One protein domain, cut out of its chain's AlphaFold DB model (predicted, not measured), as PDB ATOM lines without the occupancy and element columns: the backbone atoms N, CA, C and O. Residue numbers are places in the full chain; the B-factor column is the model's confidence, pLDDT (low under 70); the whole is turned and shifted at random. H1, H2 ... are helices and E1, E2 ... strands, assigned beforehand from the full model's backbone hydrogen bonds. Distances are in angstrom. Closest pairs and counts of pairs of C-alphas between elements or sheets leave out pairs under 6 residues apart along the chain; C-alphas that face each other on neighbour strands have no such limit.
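Overview. This is residues 8 to 16 and 26 to 62 of the 515 residues of an uncharacterized protein of Bradymonadaceae bacterium (UniProt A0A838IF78). Picture a small head with a long thin arm: in the head the short helix H1 packs over one face of the two-stranded hairpin E2 and E3, while residues 8 to 16 and the strand E1 make the arm. At the base of the arm residues 8 to 9 run antiparallel beside residues 26 to 27 of E1, and from there the stretch up to residue 16 reaches away from the head. The printed part has 46 residues, with the named elements E1, H1, E2 and E3 in that order along the chain and an antiparallel sheet E2 - E3. The class is mixed, helices and strands, with under half of the residues, 20, in named elements. The whole is extended, with a radius of gyration of the C-alphas of 15.2 A and spans of 53 by 16 by 13 A, the arm making much of the length.

Arrangement. Look first at residues 8 to 9, which form a short antiparallel pairing with residues 26 to 27 of E1, residues 26 to 28. E1 pairs with no named strand, and it is apart from H1, residues 33 to 39. Go on to E2, residues 46 to 50, and E3, residues 56 to 60: they are antiparallel neighbours and a hairpin, at 156 degrees between their directions. There you will find N 47 and O 59 at 2.9 A, and N 57 and O 49 at 2.9 A, both within hydrogen-bond range. C-alphas 48 and 58, which face each other, are 4.1 A apart. The closest C-alphas of H1 and E3 are those of Ala 33 and Val 59, at 5.8 A. For H1 and E2 they are those of Cys 37 and Leu 47, at 7.0 A. E1 is apart from E2 and from E3. In H1 every O i to N i+4 pair is within hydrogen-bond range.

Along the chain. Find C-alpha 26 at (-32.346, 45.575, 10.196), where E1 begins; it ends at residue 28. H1 begins at C-alpha 33, at (-30.264, 25.450, 18.051), and runs 9.8 A to C-alpha 39. E2 runs 13.2 A from C-alpha 46 to C-alpha 50. E3 runs 13.8 A from C-alpha 56 to C-alpha 60, which you will find at (-31.981, 18.257, 17.423).

Size, cuts and confidence. The two C-alphas farthest apart are those of Leu 16 and Gly 45, at 53.1 A. Residues 17 to 25 are cut out, and C-alphas 16 and 26 are 22.7 A apart across the cut. The links from E1 to H1 and from E2 to E3 are tight, and that from H1 to E2 is short. Look in the B-factor column for a mean pLDDT of 76.7 over the printed part; residues 9 to 16 and residue 26 are under 70.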
ATOM      1  N   SER A   8     -30.439  42.804  14.428       70.25
ATOM      2  CA  SER A   8     -29.114  43.359  14.142       70.25
ATOM      3  C   SER A   8     -29.230  44.393  13.026       70.25
ATOM      4  O   SER A   8     -29.780  44.110  11.963       70.25
ATOM      5  N   CYS A   9     -28.730  45.605  13.267       59.50
ATOM      6  CA  CYS A   9     -28.738  46.694  12.291       59.50
ATOM      7  C   CYS A   9     -27.293  47.150  12.057       59.50
ATOM      8  O   CYS A   9     -26.615  47.577  12.994       59.50
ATOM      9  N   THR A  10     -26.810  47.080  10.817       55.38
ATOM     10  CA  THR A  10     -25.482  47.589  10.448       55.38
ATOM     11  C   THR A  10     -25.595  48.987   9.839       55.38
ATOM     12  O   THR A  10     -26.378  49.227   8.923       55.38
ATOM     13  N   LEU A  11     -24.803  49.940  10.347       49.75
ATOM     14  CA  LEU A  11     -24.669  51.277   9.764       49.75
ATOM     15  C   LEU A  11     -23.471  51.277   8.802       49.75
ATOM     16  O   LEU A  11     -22.320  51.322   9.235       49.75
ATOM     17  N   ALA A  12     -23.720  51.217   7.494       47.38
ATOM     18  CA  ALA A  12     -22.664  51.364   6.493       47.38
ATOM     19  C   ALA A  12     -22.305  52.853   6.326       47.38
ATOM     20  O   ALA A  12     -23.043  53.622   5.711       47.38
ATOM     21  N   LEU A  13     -21.164  53.275   6.882       41.47
ATOM     22  CA  LEU A  13     -20.640  54.632   6.715       41.47
ATOM     23  C   LEU A  13     -19.891  54.743   5.373       41.47
ATOM     24  O   LEU A  13     -18.671  54.602   5.315       41.47
ATOM     25  N   LEU A  14     -20.615  54.996   4.282       40.69
ATOM     26  CA  LEU A  14     -20.013  55.397   3.006       40.69
ATOM     27  C   LEU A  14     -19.824  56.918   2.994       40.69
ATOM     28  O   LEU A  14     -20.745  57.692   2.735       40.69
ATOM     29  N   LEU A  15     -18.601  57.355   3.294       42.81
ATOM     30  CA  LEU A  15     -18.144  58.703   2.978       42.81
ATOM     31  C   LEU A  15     -18.052  58.815   1.450       42.81
ATOM     32  O   LEU A  15     -17.123  58.263   0.871       42.81
ATOM     33  N   LEU A  16     -19.010  59.499   0.813       39.97
ATOM     34  CA  LEU A  16     -18.787  60.517  -0.230       39.97
ATOM     35  C   LEU A  16     -20.122  61.034  -0.805       39.97
ATOM     36  O   LEU A  16     -20.963  60.284  -1.282       39.97
ATOM     37  N   CYS A  26     -32.469  46.403   9.005       63.69
ATOM     38  CA  CYS A  26     -32.346  45.575  10.196       63.69
ATOM     39  C   CYS A  26     -32.820  44.168   9.832       63.69
ATOM     40  O   CYS A  26     -33.960  44.005   9.399       63.69
ATOM     41  N   GLU A  27     -31.956  43.172  10.003       73.50
ATOM     42  CA  GLU A  27     -32.300  41.763   9.797       73.50
ATOM     43  C   GLU A  27     -32.585  41.097  11.147       73.50
ATOM     44  O   GLU A  27     -31.969  41.418  12.174       73.50
ATOM     45  N   CYS A  28     -33.565  40.192  11.152       83.44
ATOM     46  CA  CYS A  28     -33.877  39.386  12.326       83.44
ATOM     47  C   CYS A  28     -32.788  38.327  12.507       83.44
ATOM     48  O   CYS A  28     -32.453  37.618  11.559       83.44
ATOM     49  N   VAL A  29     -32.233  38.230  13.714       86.56
ATOM     50  CA  VAL A  29     -31.229  37.216  14.046       86.56
ATOM     51  C   VAL A  29     -31.929  36.110  14.831       86.56
ATOM     52  O   VAL A  29     -32.348  36.370  15.962       86.56
ATOM     53  N   PRO A  30     -32.076  34.900  14.264       84.44
ATOM     54  CA  PRO A  30     -32.742  33.808  14.956       84.44
ATOM     55  C   PRO A  30     -31.854  33.257  16.077       84.44
ATOM     56  O   PRO A  30     -30.628  33.396  16.047       84.44
ATOM     57  N   GLU A  31     -32.462  32.599  17.062       86.62
ATOM     58  CA  GLU A  31     -31.705  31.931  18.122       86.62
ATOM     59  C   GLU A  31     -30.926  30.704  17.610       86.62
ATOM     60  O   GLU A  31     -31.254  30.091  16.583       86.62
ATOM     61  N   THR A  32     -29.851  30.341  18.311       89.06
ATOM     62  CA  THR A  32     -29.093  29.114  18.027       89.06
ATOM     63  C   THR A  32     -29.931  27.867  18.326       89.06
ATOM     64  O   THR A  32     -30.904  27.927  19.071       89.06
ATOM     65  N   ALA A  33     -29.552  26.705  17.780       83.38
ATOM     66  CA  ALA A  33     -30.264  25.450  18.051       83.38
ATOM     67  C   ALA A  33     -30.331  25.126  19.557       83.38
ATOM     68  O   ALA A  33     -31.383  24.740  20.053       83.38
ATOM     69  N   ALA A  34     -29.239  25.360  20.292       83.94
ATOM     70  CA  ALA A  34     -29.188  25.156  21.739       83.94
ATOM     71  C   ALA A  34     -30.099  26.129  22.507       83.94
ATOM     72  O   ALA A  34     -30.783  25.718  23.442       83.94
ATOM     73  N   GLU A  35     -30.141  27.404  22.099       90.00
ATOM     74  CA  GLU A  35     -31.067  28.389  22.672       90.00
ATOM     75  C   GLU A  35     -32.529  28.017  22.375       90.00
ATOM     76  O   GLU A  35     -33.355  28.105  23.275       90.00
ATOM     77  N   LEU A  36     -32.837  27.532  21.166       88.88
ATOM     78  CA  LEU A  36     -34.193  27.123  20.781       88.88
ATOM     79  C   LEU A  36     -34.667  25.886  21.560       88.88
ATOM     80  O   LEU A  36     -35.804  25.845  22.030       88.88
ATOM     81  N   CYS A  37     -33.782  24.905  21.753       90.75
ATOM     82  CA  CYS A  37     -34.034  23.737  22.598       90.75
ATOM     83  C   CYS A  37     -34.278  24.130  24.058       90.75
ATOM     84  O   CYS A  37     -35.248  23.677  24.670       90.75
ATOM     85  N   ALA A  38     -33.445  25.022  24.598       87.94
ATOM     86  CA  ALA A  38     -33.611  25.537  25.952       87.94
ATOM     87  C   ALA A  38     -34.913  26.348  26.108       87.94
ATOM     88  O   ALA A  38     -35.631  26.157  27.086       87.94
ATOM     89  N   ASP A  39     -35.269  27.195  25.134       87.56
ATOM     90  CA  ASP A  39     -36.498  28.008  25.156       87.56
ATOM     91  C   ASP A  39     -37.776  27.166  25.006       87.56
ATOM     92  O   ASP A  39     -38.864  27.581  25.403       87.56
ATOM     93  N   ARG A  40     -37.685  25.955  24.456       89.06
ATOM     94  CA  ARG A  40     -38.817  25.015  24.406       89.06
ATOM     95  C   ARG A  40     -38.765  23.955  25.500       89.06
ATOM     96  O   ARG A  40     -39.621  23.079  25.515       89.06
ATOM     97  N   ASN A  41     -37.821  24.067  26.441       87.62
ATOM     98  CA  ASN A  41     -37.563  23.074  27.488       87.62
ATOM     99  C   ASN A  41     -37.428  21.641  26.938       87.62
ATOM    100  O   ASN A  41     -37.753  20.675  27.628       87.62
ATOM    101  N   GLN A  42     -36.947  21.498  25.702       85.00
ATOM    102  CA  GLN A  42     -36.746  20.199  25.080       85.00
ATOM    103  C   GLN A  42     -35.349  19.696  25.456       85.00
ATOM    104  O   GLN A  42     -34.342  20.232  24.996       85.00
ATOM    105  N   ALA A  43     -35.289  18.679  26.319       82.38
ATOM    106  CA  ALA A  43     -34.027  18.153  26.850       82.38
ATOM    107  C   ALA A  43     -33.286  17.217  25.879       82.38
ATOM    108  O   ALA A  43     -32.070  17.081  25.969       82.38
ATOM    109  N   CYS A  44     -34.020  16.545  24.994       82.62
ATOM    110  CA  CYS A  44     -33.510  15.622  23.986       82.62
ATOM    111  C   CYS A  44     -34.591  15.390  22.914       82.62
ATOM    112  O   CYS A  44     -35.749  15.758  23.108       82.62
ATOM    113  N   GLY A  45     -34.238  14.780  21.788       78.94
ATOM    114  CA  GLY A  45     -35.142  14.516  20.672       78.94
ATOM    115  C   GLY A  45     -35.240  15.679  19.683       78.94
ATOM    116  O   GLY A  45     -34.563  16.702  19.816       78.94
ATOM    117  N   LEU A  46     -36.066  15.495  18.654       75.75
ATOM    118  CA  LEU A  46     -36.311  16.507  17.631       75.75
ATOM    119  C   LEU A  46     -37.302  17.556  18.136       75.75
ATOM    120  O   LEU A  46     -38.325  17.228  18.730       75.75
ATOM    121  N   LEU A  47     -36.995  18.819  17.860       81.06
ATOM    122  CA  LEU A  47     -37.863  19.957  18.123       81.06
ATOM    123  C   LEU A  47     -38.160  20.668  16.804       81.06
ATOM    124  O   LEU A  47     -37.307  21.397  16.296       81.06
ATOM    125  N   ALA A  48     -39.369  20.487  16.274       82.81
ATOM    126  CA  ALA A  48     -39.908  21.284  15.178       82.81
ATOM    127  C   ALA A  48     -40.731  22.445  15.754       82.81
ATOM    128  O   ALA A  48     -41.735  22.248  16.435       82.81
ATOM    129  N   THR A  49     -40.285  23.684  15.548       82.88
ATOM    130  CA  THR A  49     -40.975  24.863  16.091       82.88
ATOM    131  C   THR A  49     -40.690  26.116  15.259       82.88
ATOM    132  O   THR A  49     -39.866  26.106  14.344       82.88
ATOM    133  N   ARG A  50     -41.376  27.224  15.557       82.88
ATOM    134  CA  ARG A  50     -41.014  28.541  15.012       82.88
ATOM    135  C   ARG A  50     -39.980  29.205  15.905       82.88
ATOM    136  O   ARG A  50     -40.145  29.239  17.129       82.88
ATOM    137  N   ASP A  51     -38.957  29.762  15.274       85.69
ATOM    138  CA  ASP A  51     -38.003  30.631  15.950       85.69
ATOM    139  C   ASP A  51     -38.587  32.034  16.212       85.69
ATOM    140  O   ASP A  51     -39.710  32.385  15.822       85.69
ATOM    141  N   SER A  52     -37.802  32.862  16.888       83.81
ATOM    142  CA  SER A  52     -38.082  34.266  17.204       83.81
ATOM    143  C   SER A  52     -38.251  35.173  15.976       83.81
ATOM    144  O   SER A  52     -38.804  36.270  16.111       83.81
ATOM    145  N   CYS A  53     -37.865  34.705  14.785       86.31
ATOM    146  CA  CYS A  53     -38.089  35.354  13.493       86.31
ATOM    147  C   CYS A  53     -39.324  34.808  12.751       86.31
ATOM    148  O   CYS A  53     -39.572  35.203  11.612       86.31
ATOM    149  N   GLN A  54     -40.122  33.944  13.393       79.44
ATOM    150  CA  GLN A  54     -41.298  33.267  12.829       79.44
ATOM    151  C   GLN A  54     -40.986  32.279  11.699       79.44
ATOM    152  O   GLN A  54     -41.909  31.808  11.024       79.44
ATOM    153  N   VAL A  55     -39.718  31.916  11.514       77.12
ATOM    154  CA  VAL A  55     -39.306  30.910  10.538       77.12
ATOM    155  C   VAL A  55     -39.431  29.535  11.187       77.12
ATOM    156  O   VAL A  55     -38.972  29.311  12.306       77.12
ATOM    157  N   SER A  56     -40.093  28.606  10.497       80.00
ATOM    158  CA  SER A  56     -40.175  27.216  10.949       80.00
ATOM    159  C   SER A  56     -38.803  26.559  10.837       80.00
ATOM    160  O   SER A  56     -38.192  26.574   9.768       80.00
ATOM    161  N   ARG A  57     -38.322  25.986  11.939       77.75
ATOM    162  CA  ARG A  57     -37.033  25.302  12.033       77.75
ATOM    163  C   ARG A  57     -37.206  24.015  12.820       77.75
ATOM    164  O   ARG A  57     -37.983  23.958  13.768       77.75
ATOM    165  N   ALA A  58     -36.447  23.003  12.438       79.50
ATOM    166  CA  ALA A  58     -36.347  21.772  13.191       79.50
ATOM    167  C   ALA A  58     -34.904  21.607  13.672       79.50
ATOM    168  O   ALA A  58     -33.962  21.747  12.891       79.50
ATOM    169  N   VAL A  59     -34.730  21.401  14.974       82.69
ATOM    170  CA  VAL A  59     -33.421  21.300  15.627       82.69
ATOM    171  C   VAL A  59     -33.368  20.049  16.494       82.69
ATOM    172  O   VAL A  59     -34.371  19.639  17.071       82.69
ATOM    173  N   ASN A  60     -32.198  19.422  16.573       85.69
ATOM    174  CA  ASN A  60     -31.981  18.257  17.423       85.69
ATOM    175  C   ASN A  60     -31.485  18.714  18.802       85.69
ATOM    176  O   ASN A  60     -30.428  19.339  18.902       85.69
ATOM    177  N   CYS A  61     -32.242  18.393  19.850       87.44
ATOM    178  CA  CYS A  61     -31.945  18.781  21.227       87.44
ATOM    179  C   CYS A  61     -31.117  17.744  22.006       87.44
ATOM    180  O   CYS A  61     -30.950  17.890  23.211       87.44
ATOM    181  N   GLY A  62     -30.576  16.718  21.339       82.94
ATOM    182  CA  GLY A  62     -29.758  15.648  21.926       82.94
ATOM    183  C   GLY A  62     -30.415  14.266  21.811       82.94
ATOM    184  O   GLY A  62     -31.582  14.156  21.452       82.94
TER     185      GLY A  62